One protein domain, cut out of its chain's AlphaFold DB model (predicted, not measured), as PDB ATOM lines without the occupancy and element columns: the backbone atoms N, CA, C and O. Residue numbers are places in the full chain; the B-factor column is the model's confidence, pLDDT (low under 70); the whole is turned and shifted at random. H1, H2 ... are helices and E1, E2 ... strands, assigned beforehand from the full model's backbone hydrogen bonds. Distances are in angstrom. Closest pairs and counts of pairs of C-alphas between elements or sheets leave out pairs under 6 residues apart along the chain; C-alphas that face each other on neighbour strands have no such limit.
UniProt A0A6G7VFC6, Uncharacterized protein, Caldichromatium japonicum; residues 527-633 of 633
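This is residues 527 to 633 of the 633 residues of an uncharacterized protein of Caldichromatium japonicum (UniProt A0A6G7VFC6). Two sheets lie face to face as a sandwich, a four-strand sheet of E5, E2, E1 and E9 against a strongly twisted five-strand sheet of E3, E4, E6, E7 and E8, their strands crossed at 38 degrees. After E9 the chain leaves the body in a long tail, of which residues 616 to 625 stick out free, and folds back so that the short helix H1 grazes the five-strand sheet. The printed part has 107 residues, with nine named strands, E1 to E9, followed by one named helix; the class is mostly strand, with under half of the residues in named elements. The four-strand sheet has the order E5, E2, E1, E9, all antiparallel, and the neighbour pairs of the other, branched sheet are antiparallel too. The whole is compact, with a radius of gyration of the C-alphas of 14.4 A and spans of 40 by 29 by 28 A.

From the first printed residue, E1, residues 527 to 532, and E2, residues 537 to 543, form a hairpin, antiparallel at 175 degrees, with N 530 and O 539 within hydrogen-bond range at 2.9 A. In the other sheet, E3, residues 549 to 554, and E4, residues 559 to 563, form a hairpin at 141 degrees; N 561 and O 552 are 2.9 A apart. E5, residues 566 to 570, is antiparallel to E2 at 161 degrees, with N 567 and O 540 at 3.0 A; E4 and E5 meet only through their link. E6, residues 577 to 584, is antiparallel to E3 at 154 degrees, with N 582 and O 551 at 2.8 A. E4 is on one side of E3 and E6 on the other side. E7, residues 590 to 592, forms a hairpin with E6 at 157 degrees, with N 583 and O 591 at 3.1 A. E8, residues 596 to 598, is antiparallel to E6 at 134 degrees, with N 596 and O 579 at 2.8 A. E3 is on one side of E6; on the other side the pairing is staggered, E8 beside residues 577 to 580 and E7 beside 581 to 584. E9, residues 609 to 613, is antiparallel to E1 at 179 degrees, with N 611 and O 529 at 2.8 A; E5 and E9 are the edge strands of their sheet. In this sandwich, two sheets face to face, the facing parts are 10.7 A apart centre to centre. The closest C-alphas of E8 and E9, Ile 598 and Ala 609, are 6.6 A apart. H1, residues 629 to 632, only grazes the branched sheet with Cys 632, whose C-alpha is 6.6 A from that of His 578, the closest pair of H1 and E6. H1 is too short for an O i to N i+4 pair; its one O i to N i+3 pair is within range.

E1 begins at C-alpha 527, at (32.477, -52.371, -44.648), and measures 16.5 A from first to last C-alpha. E2 measures 20.4 A, E3 15.9 A and E4 12.9 A. E5 measures 14.2 A, and E6, the longest strand with 8 residues, 21.9 A from C-alpha 577 at (42.569, -45.300, -33.646). E7 and E8 measure 6.7 A each, and E9 13.5 A. H1 measures 6.2 A and ends at C-alpha 632, at (40.372, -53.109, -27.810).

The two C-alphas farthest apart, those of Lys 534 and Pro 621, are 42.0 A from each other. The printed part has no cut and ends at the chain's last residue, 633. The link from E9 to H1 is long, with 15 residues. The mean pLDDT of the printed part is 85.3, and residues 616 to 633 are under 70.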
ATOM      1  N   PHE A 527      31.908 -53.712 -44.573       96.62
ATOM      2  CA  PHE A 527      32.477 -52.371 -44.648       96.62
ATOM      3  C   PHE A 527      33.848 -52.354 -45.310       96.62
ATOM      4  O   PHE A 527      34.628 -53.302 -45.196       96.62
ATOM      5  N   SER A 528      34.141 -51.240 -45.974       97.19
ATOM      6  CA  SER A 528      35.470 -50.883 -46.458       97.19
ATOM      7  C   SER A 528      35.852 -49.535 -45.872       97.19
ATOM      8  O   SER A 528      35.138 -48.550 -46.047       97.19
ATOM      9  N   ILE A 529      36.963 -49.492 -45.143       96.94
ATOM     10  CA  ILE A 529      37.487 -48.277 -44.525       96.94
ATOM     11  C   ILE A 529      38.921 -48.094 -44.997       96.94
ATOM     12  O   ILE A 529      39.737 -49.011 -44.908       96.94
ATOM     13  N   VAL A 530      39.233 -46.901 -45.497       96.38
ATOM     14  CA  VAL A 530      40.557 -46.554 -46.018       96.38
ATOM     15  C   VAL A 530      41.034 -45.277 -45.349       96.38
ATOM     16  O   VAL A 530      40.376 -44.241 -45.430       96.38
ATOM     17  N   TYR A 531      42.194 -45.341 -44.707       95.50
ATOM     18  CA  TYR A 531      42.881 -44.185 -44.145       95.50
ATOM     19  C   TYR A 531      44.114 -43.847 -44.985       95.50
ATOM     20  O   TYR A 531      45.033 -44.655 -45.120       95.50
ATOM     21  N   ASP A 532      44.127 -42.635 -45.539       93.00
ATOM     22  CA  ASP A 532      45.239 -42.084 -46.311       93.00
ATOM     23  C   ASP A 532      45.954 -41.004 -45.473       93.00
ATOM     24  O   ASP A 532      45.481 -39.862 -45.407       93.00
ATOM     25  N   PRO A 533      47.094 -41.319 -44.825       88.94
ATOM     26  CA  PRO A 533      47.821 -40.363 -43.989       88.94
ATOM     27  C   PRO A 533      48.442 -39.210 -44.791       88.94
ATOM     28  O   PRO A 533      48.654 -38.122 -44.244       88.94
ATOM     29  N   LYS A 534      48.719 -39.412 -46.090       86.94
ATOM     30  CA  LYS A 534      49.282 -38.370 -46.963       86.94
ATOM     31  C   LYS A 534      48.237 -37.302 -47.258       86.94
ATOM     32  O   LYS A 534      48.544 -36.111 -47.187       86.94
ATOM     33  N   LYS A 535      47.001 -37.720 -47.542       86.06
ATOM     34  CA  LYS A 535      45.857 -36.808 -47.706       86.06
ATOM     35  C   LYS A 535      45.312 -36.313 -46.367       86.06
ATOM     36  O   LYS A 535      44.758 -35.218 -46.305       86.06
ATOM     37  N   GLY A 536      45.518 -37.072 -45.292       86.81
ATOM     38  CA  GLY A 536      44.908 -36.805 -43.994       86.81
ATOM     39  C   GLY A 536      43.396 -36.984 -44.060       86.81
ATOM     40  O   GLY A 536      42.655 -36.112 -43.617       86.81
ATOM     41  N   THR A 537      42.944 -38.075 -44.678       89.38
ATOM     42  CA  THR A 537      41.521 -38.367 -44.883       89.38
ATOM     43  C   THR A 537      41.228 -39.827 -44.578       89.38
ATOM     44  O   THR A 537      41.989 -40.707 -44.982       89.38
ATOM     45  N   ILE A 538      40.095 -40.082 -43.930       93.00
ATOM     46  CA  ILE A 538      39.488 -41.407 -43.818       93.00
ATOM     47  C   ILE A 538      38.253 -41.461 -44.722       93.00
ATOM     48  O   ILE A 538      37.453 -40.527 -44.724       93.00
ATOM     49  N   THR A 539      38.111 -42.523 -45.507       94.94
ATOM     50  CA  THR A 539      36.937 -42.794 -46.347       94.94
ATOM     51  C   THR A 539      36.313 -44.115 -45.947       94.94
ATOM     52  O   THR A 539      37.039 -45.052 -45.611       94.94
ATOM     53  N   TRP A 540      34.991 -44.206 -46.017       96.94
ATOM     54  CA  TRP A 540      34.269 -45.422 -45.670       96.94
ATOM     55  C   TRP A 540      33.136 -45.714 -46.642       96.94
ATOM     56  O   TRP A 540      32.560 -44.810 -47.251       96.94
ATOM     57  N   ASP A 541      32.804 -46.995 -46.720       97.12
ATOM     58  CA  ASP A 541      31.582 -47.522 -47.301       97.12
ATOM     59  C   ASP A 541      31.054 -48.641 -46.397       97.12
ATOM     60  O   ASP A 541      31.803 -49.550 -46.034       97.12
ATOM     61  N   LEU A 542      29.795 -48.536 -45.977       96.75
ATOM     62  CA  LEU A 542      29.167 -49.374 -44.953       96.75
ATOM     63  C   LEU A 542      27.954 -50.110 -45.540       96.75
ATOM     64  O   LEU A 542      27.310 -49.654 -46.482       96.75
ATOM     65  N   GLY A 543      27.619 -51.274 -45.000       96.19
ATOM     66  CA  GLY A 543      26.533 -52.120 -45.485       96.19
ATOM     67  C   GLY A 543      26.355 -53.372 -44.618       96.19
ATOM     68  O   GLY A 543      27.061 -53.530 -43.626       96.19
ATOM     69  N   PRO A 544      25.438 -54.287 -44.964       95.31
ATOM     70  CA  PRO A 544      24.669 -54.314 -46.210       95.31
ATOM     71  C   PRO A 544      23.389 -53.468 -46.165       95.31
ATOM     72  O   PRO A 544      22.783 -53.219 -47.206       95.31
ATOM     73  N   TYR A 545      22.975 -53.031 -44.975       95.88
ATOM     74  CA  TYR A 545      21.663 -52.432 -44.761       95.88
ATOM     75  C   TYR A 545      21.539 -51.040 -45.405       95.88
ATOM     76  O   TYR A 545      22.334 -50.145 -45.089       95.88
ATOM     77  N   PRO A 546      20.556 -50.840 -46.308       94.00
ATOM     78  CA  PRO A 546      20.332 -49.553 -46.959       94.00
ATOM     79  C   PRO A 546      19.582 -48.558 -46.065       94.00
ATOM     80  O   PRO A 546      19.789 -47.356 -46.195       94.00
ATOM     81  N   GLU A 547      18.736 -49.056 -45.165       94.50
ATOM     82  CA  GLU A 547      17.945 -48.266 -44.220       94.50
ATOM     83  C   GLU A 547      18.539 -48.362 -42.814       94.50
ATOM     84  O   GLU A 547      19.238 -49.324 -42.509       94.50
ATOM     85  N   GLY A 548      18.248 -47.392 -41.947       94.00
ATOM     86  CA  GLY A 548      18.782 -47.317 -40.583       94.00
ATOM     87  C   GLY A 548      19.897 -46.281 -40.436       94.00
ATOM     88  O   GLY A 548      20.082 -45.413 -41.289       94.00
ATOM     89  N   ARG A 549      20.624 -46.340 -39.318       95.50
ATOM     90  CA  ARG A 549      21.707 -45.401 -39.001       95.50
ATOM     91  C   ARG A 549      23.030 -46.132 -38.865       95.50
ATOM     92  O   ARG A 549      23.136 -47.115 -38.139       95.50
ATOM     93  N   TRP A 550      24.043 -45.599 -39.529       96.12
ATOM     94  CA  TRP A 550      25.417 -46.066 -39.432       96.12
ATOM     95  C   TRP A 550      26.219 -45.150 -38.519       96.12
ATOM     96  O   TRP A 550      25.965 -43.948 -38.459       96.12
ATOM     97  N   GLY A 551      27.190 -45.702 -37.805       95.19
ATOM     98  CA  GLY A 551      28.055 -44.914 -36.944       95.19
ATOM     99  C   GLY A 551      29.375 -45.591 -36.621       95.19
ATOM    100  O   GLY A 551      29.567 -46.782 -36.862       95.19
ATOM    101  N   PHE A 552      30.277 -44.818 -36.035       94.81
ATOM    102  CA  PHE A 552      31.486 -45.313 -35.397       94.81
ATOM    103  C   PHE A 552      31.346 -45.196 -33.881       94.81
ATOM    104  O   PHE A 552      30.877 -44.178 -33.371       94.81
ATOM    105  N   LEU A 553      31.762 -46.236 -33.167       92.69
ATOM    106  CA  LEU A 553      31.935 -46.229 -31.718       92.69
ATOM    107  C   LEU A 553      33.399 -45.958 -31.418       92.69
ATOM    108  O   LEU A 553      34.239 -46.800 -31.725       92.69
ATOM    109  N   LEU A 554      33.707 -44.793 -30.851       91.06
ATOM    110  CA  LEU A 554      35.069 -44.444 -30.462       91.06
ATOM    111  C   LEU A 554      35.398 -44.964 -29.061       91.06
ATOM    112  O   LEU A 554      34.574 -44.868 -28.147       91.06
ATOM    113  N   GLU A 555      36.628 -45.454 -28.902       83.62
ATOM    114  CA  GLU A 555      37.150 -45.963 -27.633       83.62
ATOM    115  C   GLU A 555      38.130 -44.998 -26.955       83.62
ATOM    116  O   GLU A 555      38.918 -44.353 -27.651       83.62
ATOM    117  N   PRO A 556      38.163 -44.921 -25.608       79.81
ATOM    118  CA  PRO A 556      37.307 -45.656 -24.673       79.81
ATOM    119  C   PRO A 556      35.900 -45.052 -24.515       79.81
ATOM    120  O   PRO A 556      35.717 -43.835 -24.527       79.81
ATOM    121  N   GLY A 557      34.910 -45.910 -24.264       76.44
ATOM    122  CA  GLY A 557      33.617 -45.499 -23.703       76.44
ATOM    123  C   GLY A 557      32.436 -45.482 -24.666       76.44
ATOM    124  O   GLY A 557      31.383 -44.945 -24.320       76.44
ATOM    125  N   ALA A 558      32.582 -46.100 -25.839       81.25
ATOM    126  CA  ALA A 558      31.492 -46.316 -26.791       81.25
ATOM    127  C   ALA A 558      30.837 -45.020 -27.312       81.25
ATOM    128  O   ALA A 558      29.621 -44.973 -27.512       81.25
ATOM    129  N   ALA A 559      31.614 -43.951 -27.521       87.44
ATOM    130  CA  ALA A 559      31.067 -42.694 -28.028       87.44
ATOM    131  C   ALA A 559      30.586 -42.858 -29.476       87.44
ATOM    132  O   ALA A 559      31.382 -43.153 -30.367       87.44
ATOM    133  N   LYS A 560      29.284 -42.669 -29.706       91.06
ATOM    134  CA  LYS A 560      28.650 -42.825 -31.022       91.06
ATOM    135  C   LYS A 560      28.835 -41.578 -31.879       91.06
ATOM    136  O   LYS A 560      28.390 -40.496 -31.503       91.06
ATOM    137  N   ILE A 561      29.403 -41.749 -33.066       91.44
ATOM    138  CA  ILE A 561      29.393 -40.748 -34.137       91.44
ATOM    139  C   ILE A 561      28.627 -41.337 -35.311       91.44
ATOM    140  O   ILE A 561      29.139 -42.222 -35.994       91.44
ATOM    141  N   PHE A 562      27.403 -40.864 -35.541       92.69
ATOM    142  CA  PHE A 562      26.627 -41.277 -36.707       92.69
ATOM    143  C   PHE A 562      27.206 -40.672 -37.985       92.69
ATOM    144  O   PHE A 562      27.628 -39.516 -37.997       92.69
ATOM    145  N   VAL A 563      27.225 -41.468 -39.049       93.31
ATOM    146  CA  VAL A 563      27.771 -41.117 -40.360       93.31
ATOM    147  C   VAL A 563      26.840 -41.615 -41.464       93.31
ATOM    148  O   VAL A 563      26.099 -42.580 -41.251       93.31
ATOM    149  N   PRO A 564      26.862 -41.006 -42.662       93.00
ATOM    150  CA  PRO A 564      26.213 -41.608 -43.817       93.00
ATOM    151  C   PRO A 564      26.855 -42.955 -44.148       93.00
ATOM    152  O   PRO A 564      28.013 -43.216 -43.809       93.00
ATOM    153  N   ARG A 565      26.109 -43.788 -44.877       94.12
ATOM    154  CA  ARG A 565      26.548 -45.115 -45.323       94.12
ATOM    155  C   ARG A 565      27.914 -45.087 -46.015       94.12
ATOM    156  O   ARG A 565      28.760 -45.922 -45.725       94.12
ATOM    157  N   SER A 566      28.143 -44.107 -46.879       94.50
ATOM    158  CA  SER A 566      29.428 -43.905 -47.543       94.50
ATOM    159  C   SER A 566      29.837 -42.447 -47.391       94.50
ATOM    160  O   SER A 566      29.007 -41.538 -47.486       94.50
ATOM    161  N   GLY A 567      31.114 -42.196 -47.135       92.88
ATOM    162  CA  GLY A 567      31.562 -40.845 -46.837       92.88
ATOM    163  C   GLY A 567      33.059 -40.719 -46.651       92.88
ATOM    164  O   GLY A 567      33.833 -41.655 -46.855       92.88
ATOM    165  N   HIS A 568      33.466 -39.507 -46.296       91.19
ATOM    166  CA  HIS A 568      34.843 -39.194 -45.971       91.19
ATOM    167  C   HIS A 568      34.912 -38.121 -44.887       91.19
ATOM    168  O   HIS A 568      34.010 -37.287 -44.755       91.19
ATOM    169  N   PHE A 569      36.011 -38.130 -44.137       89.50
ATOM    170  CA  PHE A 569      36.289 -37.155 -43.094       89.50
ATOM    171  C   PHE A 569      37.782 -36.793 -43.068       89.50
ATOM    172  O   PHE A 569      38.631 -37.691 -43.126       89.50
ATOM    173  N   PRO A 570      38.137 -35.499 -42.975       88.19
ATOM    174  CA  PRO A 570      39.508 -35.083 -42.707       88.19
ATOM    175  C   PRO A 570      39.965 -35.610 -41.347       88.19
ATOM    176  O   PRO A 570      39.402 -35.269 -40.311       88.19
ATOM    177  N   MET A 571      41.002 -36.438 -41.335       89.31
ATOM    178  CA  MET A 571      41.534 -37.040 -40.120       89.31
ATOM    179  C   MET A 571      43.044 -37.201 -40.246       89.31
ATOM    180  O   MET A 571      43.544 -37.732 -41.234       89.31
ATOM    181  N   TYR A 572      43.776 -36.779 -39.221       90.56
ATOM    182  CA  TYR A 572      45.200 -37.058 -39.099       90.56
ATOM    183  C   TYR A 572      45.481 -37.643 -37.721       90.56
ATOM    184  O   TYR A 572      45.041 -37.114 -36.700       90.56
ATOM    185  N   ARG A 573      46.201 -38.761 -37.694       88.00
ATOM    186  CA  ARG A 573      46.509 -39.504 -36.473       88.00
ATOM    187  C   ARG A 573      47.988 -39.856 -36.443       88.00
ATOM    188  O   ARG A 573      48.514 -40.381 -37.421       88.00
ATOM    189  N   LYS A 574      48.630 -39.584 -35.302       87.75
ATOM    190  CA  LYS A 574      49.953 -40.134 -34.957       87.75
ATOM    191  C   LYS A 574      49.836 -41.484 -34.243       87.75
ATOM    192  O   LYS A 574      50.696 -42.334 -34.418       87.75
ATOM    193  N   ASN A 575      48.755 -41.672 -33.487       89.62
ATOM    194  CA  ASN A 575      48.511 -42.870 -32.690       89.62
ATOM    195  C   ASN A 575      47.400 -43.718 -33.319       89.62
ATOM    196  O   ASN A 575      46.483 -43.133 -33.919       89.62
ATOM    197  N   PRO A 576      47.428 -45.048 -33.118       91.50
ATOM    198  CA  PRO A 576      46.340 -45.926 -33.514       91.50
ATOM    199  C   PRO A 576      44.965 -45.393 -33.084       91.50
ATOM    200  O   PRO A 576      44.805 -44.732 -32.048       91.50
ATOM    201  N   LEU A 577      43.965 -45.608 -33.933       90.31
ATOM    202  CA  LEU A 577      42.569 -45.300 -33.646       90.31
ATOM    203  C   LEU A 577      41.815 -46.610 -33.455       90.31
ATOM    204  O   LEU A 577      41.684 -47.384 -34.401       90.31
ATOM    205  N   HIS A 578      41.305 -46.809 -32.244       91.31
ATOM    206  CA  HIS A 578      40.486 -47.953 -31.874       91.31
ATOM    207  C   HIS A 578      39.017 -47.548 -31.949       91.31
ATOM    208  O   HIS A 578      38.619 -46.524 -31.384       91.31
ATOM    209  N   PHE A 579      38.226 -48.317 -32.689       93.50
ATOM    210  CA  PHE A 579      36.805 -48.047 -32.874       93.50
ATOM    211  C   PHE A 579      36.048 -49.308 -33.294       93.50
ATOM    212  O   PHE A 579      36.639 -50.337 -33.613       93.50
ATOM    213  N   ARG A 580      34.720 -49.225 -33.328       93.62
ATOM    214  CA  ARG A 580      33.845 -50.247 -33.927       93.62
ATOM    215  C   ARG A 580      32.904 -49.593 -34.926       93.62
ATOM    216  O   ARG A 580      32.550 -48.427 -34.768       93.62
ATOM    217  N   VAL A 581      32.484 -50.337 -35.939       95.75
ATOM    218  CA  VAL A 581      31.362 -49.948 -36.798       95.75
ATOM    219  C   VAL A 581      30.072 -50.316 -36.075       95.75
ATOM    220  O   VAL A 581      29.962 -51.406 -35.527       95.75
ATOM    221  N   LEU A 582      29.104 -49.413 -36.062       95.50
ATOM    222  CA  LEU A 582      27.784 -49.620 -35.485       95.50
ATOM    223  C   LEU A 582      26.727 -49.465 -36.569       95.50
ATOM    224  O   LEU A 582      26.743 -48.494 -37.327       95.50
ATOM    225  N   TYR A 583      25.771 -50.384 -36.567       96.44
ATOM    226  CA  TYR A 583      24.509 -50.219 -37.267       96.44
ATOM    227  C   TYR A 583      23.346 -50.223 -36.272       96.44
ATOM    228  O   TYR A 583      23.279 -51.082 -35.389       96.44
ATOM    229  N   GLU A 584      22.437 -49.258 -36.419       95.75
ATOM    230  CA  GLU A 584      21.161 -49.190 -35.711       95.75
ATOM    231  C   GLU A 584      20.014 -49.318 -36.714       95.75
ATOM    232  O   GLU A 584      19.828 -48.471 -37.594       95.75
ATOM    233  N   SER A 585      19.238 -50.382 -36.557       96.44
ATOM    234  CA  SER A 585      18.097 -50.676 -37.418       96.44
ATOM    235  C   SER A 585      16.904 -49.746 -37.178       96.44
ATOM    236  O   SER A 585      16.752 -49.206 -36.072       96.44
ATOM    237  N   PRO A 586      16.000 -49.605 -38.164       96.00
ATOM    238  CA  PRO A 586      14.706 -48.953 -37.963       96.00
ATOM    239  C   PRO A 586      13.858 -49.600 -36.856       96.00
ATOM    240  O   PRO A 586      13.108 -48.898 -36.182       96.00
ATOM    241  N   GLU A 587      14.001 -50.911 -36.616       95.12
ATOM    242  CA  GLU A 587      13.271 -51.622 -35.555       95.12
ATOM    243  C   GLU A 587      13.885 -51.436 -34.154       95.12
ATOM    244  O   GLU A 587      13.345 -51.942 -33.170       95.12
ATOM    245  N   GLY A 588      15.007 -50.715 -34.042       92.25
ATOM    246  CA  GLY A 588      15.628 -50.341 -32.770       92.25
ATOM    247  C   GLY A 588      16.680 -51.316 -32.234       92.25
ATOM    248  O   GLY A 588      17.299 -51.031 -31.207       92.25
ATOM    249  N   TRP A 589      16.942 -52.431 -32.921       93.69
ATOM    250  CA  TRP A 589      18.080 -53.295 -32.602       93.69
ATOM    251  C   TRP A 589      19.394 -52.724 -33.142       93.69
ATOM    252  O   TRP A 589      19.409 -51.992 -34.136       93.69
ATOM    253  N   GLN A 590      20.500 -53.062 -32.480       94.31
ATOM    254  CA  GLN A 590      21.839 -52.564 -32.798       94.31
ATOM    255  C   GLN A 590      22.824 -53.720 -32.969       94.31
ATOM    256  O   GLN A 590      22.722 -54.730 -32.275       94.31
ATOM    257  N   THR A 591      23.799 -53.553 -33.857       94.25
ATOM    258  CA  THR A 591      24.858 -54.541 -34.111       94.25
ATOM    259  C   THR A 591      26.203 -53.805 -34.211       94.25
ATOM    260  O   THR A 591      26.434 -53.032 -35.146       94.25
ATOM    261  N   PRO A 592      27.084 -53.922 -33.206       93.56
ATOM    262  CA  PRO A 592      28.450 -53.424 -33.304       93.56
ATOM    263  C   PRO A 592      29.357 -54.469 -33.972       93.56
ATOM    264  O   PRO A 592      29.202 -55.667 -33.753       93.56
ATOM    265  N   SER A 593      30.351 -54.031 -34.741       93.44
ATOM    266  CA  SER A 593      31.433 -54.898 -35.209       93.44
ATOM    267  C   SER A 593      32.376 -55.285 -34.065       93.44
ATOM    268  O   SER A 593      32.368 -54.681 -32.988       93.44
ATOM    269  N   GLN A 594      33.287 -56.222 -34.338       90.12
ATOM    270  CA  GLN A 594      34.492 -56.399 -33.523       90.12
ATOM    271  C   GLN A 594      35.331 -55.112 -33.453       90.12
ATOM    272  O   GLN A 594      35.144 -54.196 -34.263       90.12
ATOM    273  N   CYS A 595      36.269 -55.059 -32.503       89.44
ATOM    274  CA  CYS A 595      37.220 -53.958 -32.415       89.44
ATOM    275  C   CYS A 595      38.053 -53.843 -33.690       89.44
ATOM    276  O   CYS A 595      38.630 -54.825 -34.154       89.44
ATOM    277  N   LEU A 596      38.130 -52.634 -34.229       93.00
ATOM    278  CA  LEU A 596      38.940 -52.291 -35.384       93.00
ATOM    279  C   LEU A 596      40.023 -51.310 -34.954       93.00
ATOM    280  O   LEU A 596      39.785 -50.422 -34.131       93.00
ATOM    281  N   VAL A 597      41.202 -51.457 -35.551       93.69
ATOM    282  CA  VAL A 597      42.339 -50.572 -35.314       93.69
ATOM    283  C   VAL A 597      42.823 -50.032 -36.648       93.69
ATOM    284  O   VAL A 597      43.227 -50.792 -37.525       93.69
ATOM    285  N   ILE A 598      42.797 -48.710 -36.796       92.69
ATOM    286  CA  ILE A 598      43.547 -48.025 -37.850       92.69
ATOM    287  C   ILE A 598      44.866 -47.585 -37.238       92.69
ATOM    288  O   ILE A 598      44.910 -46.625 -36.465       92.69
ATOM    289  N   ASP A 599      45.936 -48.294 -37.581       92.00
ATOM    290  CA  ASP A 599      47.292 -47.935 -37.188       92.00
ATOM    291  C   ASP A 599      47.949 -47.110 -38.310       92.00
ATOM    292  O   ASP A 599      48.156 -47.633 -39.408       92.00
ATOM    293  N   PRO A 600      48.287 -45.825 -38.074       88.69
ATOM    294  CA  PRO A 600      48.945 -44.992 -39.078       88.69
ATOM    295  C   PRO A 600      50.340 -45.502 -39.484       88.69
ATOM    296  O   PRO A 600      50.884 -45.015 -40.475       88.69
ATOM    297  N   THR A 601      50.918 -46.452 -38.741       91.06
ATOM    298  CA  THR A 601      52.216 -47.074 -39.035       91.06
ATOM    299  C   THR A 601      52.103 -48.348 -39.879       91.06
ATOM    300  O   THR A 601      53.075 -48.727 -40.531       91.06
ATOM    301  N   ASN A 602      50.922 -48.973 -39.940       92.69
ATOM    302  CA  ASN A 602      50.681 -50.203 -40.694       92.69
ATOM    303  C   ASN A 602      49.994 -49.894 -42.034       92.69
ATOM    304  O   ASN A 602      48.770 -49.969 -42.169       92.69
ATOM    305  N   LEU A 603      50.796 -49.484 -43.019       93.56
ATOM    306  CA  LEU A 603      50.330 -49.080 -44.345       93.56
ATOM    307  C   LEU A 603      50.624 -50.165 -45.385       93.56
ATOM    308  O   LEU A 603      51.674 -50.804 -45.354       93.56
ATOM    309  N   ASP A 604      49.717 -50.334 -46.344       92.62
ATOM    310  CA  ASP A 604      49.942 -51.195 -47.502       92.62
ATOM    311  C   ASP A 604      50.987 -50.600 -48.473       92.62
ATOM    312  O   ASP A 604      51.484 -49.485 -48.300       92.62
ATOM    313  N   ASN A 605      51.294 -51.317 -49.561       92.88
ATOM    314  CA  ASN A 605      52.250 -50.859 -50.581       92.88
ATOM    315  C   ASN A 605      51.842 -49.544 -51.278       92.88
ATOM    316  O   ASN A 605      52.680 -48.890 -51.896       92.88
ATOM    317  N   SER A 606      50.567 -49.144 -51.198       89.50
ATOM    318  CA  SER A 606      50.085 -47.851 -51.696       89.50
ATOM    319  C   SER A 606      50.179 -46.725 -50.655       89.50
ATOM    320  O   SER A 606      49.925 -45.562 -50.972       89.50
ATOM    321  N   GLY A 607      50.625 -47.038 -49.435       90.94
ATOM    322  CA  GLY A 607      50.810 -46.086 -48.347       90.94
ATOM    323  C   GLY A 607      49.508 -45.720 -47.638       90.94
ATOM    324  O   GLY A 607      49.409 -44.607 -47.119       90.94
ATOM    325  N   VAL A 608      48.516 -46.613 -47.642       91.94
ATOM    326  CA  VAL A 608      47.229 -46.420 -46.956       91.94
ATOM    327  C   VAL A 608      46.934 -47.599 -46.032       91.94
ATOM    328  O   VAL A 608      47.349 -48.724 -46.301       91.94
ATOM    329  N   ALA A 609      46.198 -47.358 -44.950       92.81
ATOM    330  CA  ALA A 609      45.669 -48.430 -44.109       92.81
ATOM    331  C   ALA A 609      44.263 -48.794 -44.604       92.81
ATOM    332  O   ALA A 609      43.413 -47.910 -44.739       92.81
ATOM    333  N   LYS A 610      44.014 -50.076 -44.893       93.94
ATOM    334  CA  LYS A 610      42.712 -50.571 -45.372       93.94
ATOM    335  C   LYS A 610      42.151 -51.622 -44.429       93.94
ATOM    336  O   LYS A 610      42.850 -52.560 -44.060       93.94
ATOM    337  N   ILE A 611      40.867 -51.499 -44.120       94.06
ATOM    338  CA  ILE A 611      40.094 -52.496 -43.387       94.06
ATOM    339  C   ILE A 611      38.919 -52.885 -44.272       94.06
ATOM    340  O   ILE A 611      38.037 -52.070 -44.528       94.06
ATOM    341  N   ASN A 612      38.918 -54.132 -44.737       93.62
ATOM    342  CA  ASN A 612      37.810 -54.706 -45.488       93.62
ATOM    343  C   ASN A 612      37.203 -55.836 -44.667       93.62
ATOM    344  O   ASN A 612      37.903 -56.765 -44.266       93.62
ATOM    345  N   HIS A 613      35.899 -55.766 -44.448       91.88
ATOM    346  CA  HIS A 613      35.130 -56.831 -43.834       91.88
ATOM    347  C   HIS A 613      34.002 -57.210 -44.786       91.88
ATOM    348  O   HIS A 613      33.140 -56.392 -45.102       91.88
ATOM    349  N   SER A 614      34.057 -58.440 -45.290       84.69
ATOM    350  CA  SER A 614      32.967 -59.050 -46.045       84.69
ATOM    351  C   SER A 614      32.255 -60.034 -45.125       84.69
ATOM    352  O   SER A 614      32.947 -60.786 -44.433       84.69
ATOM    353  N   PRO A 615      30.913 -60.050 -45.100       76.69
ATOM    354  CA  PRO A 615      30.180 -61.008 -44.301       76.69
ATOM    355  C   PRO A 615      30.488 -62.393 -44.857       76.69
ATOM    356  O   PRO A 615      30.088 -62.738 -45.969       76.69
ATOM    357  N   VAL A 616      31.254 -63.178 -44.106       63.47
ATOM    358  CA  VAL A 616      31.338 -64.607 -44.374       63.47
ATOM    359  C   VAL A 616      29.980 -65.150 -43.957       63.47
ATOM    360  O   VAL A 616      29.627 -65.071 -42.782       63.47
ATOM    361  N   LEU A 617      29.197 -65.644 -44.916       56.50
ATOM    362  CA  LEU A 617      28.034 -66.482 -44.636       56.50
ATOM    363  C   LEU A 617      28.560 -67.745 -43.940       56.50
ATOM    364  O   LEU A 617      28.900 -68.728 -44.588       56.50
ATOM    365  N   GLN A 618      28.758 -67.681 -42.626       51.88
ATOM    366  CA  GLN A 618      29.027 -68.864 -41.828       51.88
ATOM    367  C   GLN A 618      27.684 -69.544 -41.577       51.88
ATOM    368  O   GLN A 618      26.885 -69.073 -40.774       51.88
ATOM    369  N   ASP A 619      27.464 -70.685 -42.230       50.88
ATOM    370  CA  ASP A 619      26.341 -71.608 -41.987       50.88
ATOM    371  C   ASP A 619      26.415 -72.300 -40.600       50.88
ATOM    372  O   ASP A 619      25.853 -73.372 -40.380       50.88
ATOM    373  N   SER A 620      27.129 -71.711 -39.636       50.16
ATOM    374  CA  SER A 620      27.424 -72.284 -38.324       50.16
ATOM    375  C   SER A 620      26.931 -71.345 -37.215       50.16
ATOM    376  O   SER A 620      27.435 -70.226 -37.107       50.16
ATOM    377  N   PRO A 621      25.988 -71.773 -36.354       48.28
ATOM    378  CA  PRO A 621      25.472 -70.983 -35.239       48.28
ATOM    379  C   PRO A 621      26.439 -71.001 -34.040       48.28
ATOM    380  O   PRO A 621      26.037 -71.273 -32.904       48.28
ATOM    381  N   GLU A 622      27.727 -70.728 -34.261       51.75
ATOM    382  CA  GLU A 622      28.625 -70.432 -33.146       51.75
ATOM    383  C   GLU A 622      28.255 -69.062 -32.582       51.75
ATOM    384  O   GLU A 622      28.464 -68.021 -33.194       51.75
ATOM    385  N   LYS A 623      27.644 -69.084 -31.392       53.19
ATOM    386  CA  LYS A 623      27.240 -67.896 -30.640       53.19
ATOM    387  C   LYS A 623      28.411 -66.918 -30.544       53.19
ATOM    388  O   LYS A 623      29.375 -67.193 -29.825       53.19
ATOM    389  N   PHE A 624      28.276 -65.759 -31.180       49.34
ATOM    390  CA  PHE A 624      29.131 -64.606 -30.943       49.34
ATOM    391  C   PHE A 624      29.206 -64.336 -29.441       49.34
ATOM    392  O   PHE A 624      28.220 -63.973 -28.792       49.34
ATOM    393  N   LYS A 625      30.383 -64.580 -28.861       55.03
ATOM    394  CA  LYS A 625      30.701 -64.095 -27.525       55.03
ATOM    395  C   LYS A 625      31.146 -62.652 -27.715       55.03
ATOM    396  O   LYS A 625      32.211 -62.457 -28.298       55.03
ATOM    397  N   PRO A 626      30.368 -61.656 -27.260       51.75
ATOM    398  CA  PRO A 626      30.819 -60.281 -27.330       51.75
ATOM    399  C   PRO A 626      32.137 -60.190 -26.559       51.75
ATOM    400  O   PRO A 626      32.189 -60.467 -25.359       51.75
ATOM    401  N   THR A 627      33.222 -59.896 -27.270       52.47
ATOM    402  CA  THR A 627      34.516 -59.637 -26.649       52.47
ATOM    403  C   THR A 627      34.371 -58.410 -25.752       52.47
ATOM    404  O   THR A 627      33.711 -57.430 -26.117       52.47
ATOM    405  N   SER A 628      34.921 -58.492 -24.536       49.00
ATOM    406  CA  SER A 628      34.905 -57.394 -23.564       49.00
ATOM    407  C   SER A 628      35.447 -56.107 -24.186       49.00
ATOM    408  O   SER A 628      36.249 -56.139 -25.121       49.00
ATOM    409  N   PHE A 629      34.977 -54.960 -23.694       50.66
ATOM    410  CA  PHE A 629      35.404 -53.647 -24.183       50.66
ATOM    411  C   PHE A 629      36.922 -53.453 -24.028       50.66
ATOM    412  O   PHE A 629      37.562 -52.934 -24.943       50.66
ATOM    413  N   ASP A 630      37.507 -54.011 -22.965       50.31
ATOM    414  CA  ASP A 630      38.956 -54.074 -22.735       50.31
ATOM    415  C   ASP A 630      39.743 -54.810 -23.848       50.31
ATOM    416  O   ASP A 630      40.933 -54.572 -24.006       50.31
ATOM    417  N   GLY A 631      39.108 -55.647 -24.683       50.16
ATOM    418  CA  GLY A 631      39.775 -56.335 -25.803       50.16
ATOM    419  C   GLY A 631      40.203 -55.420 -26.961       50.16
ATOM    420  O   GLY A 631      40.811 -55.894 -27.919       50.16
ATOM    421  N   CYS A 632      39.858 -54.130 -26.901       56.00
ATOM    422  CA  CYS A 632      40.372 -53.109 -27.810       56.00
ATOM    423  C   CYS A 632      41.708 -52.494 -27.365       56.00
ATOM    424  O   CYS A 632      42.334 -51.861 -28.213       56.00
ATOM    425  N   GLN A 633      42.101 -52.586 -26.087       43.09
ATOM    426  CA  GLN A 633      43.265 -51.874 -25.531       43.09
ATOM    427  C   GLN A 633      44.535 -52.716 -25.470       43.09
ATOM    428  O   GLN A 633      44.443 -53.924 -25.163       43.09
TER     429      GLN A 633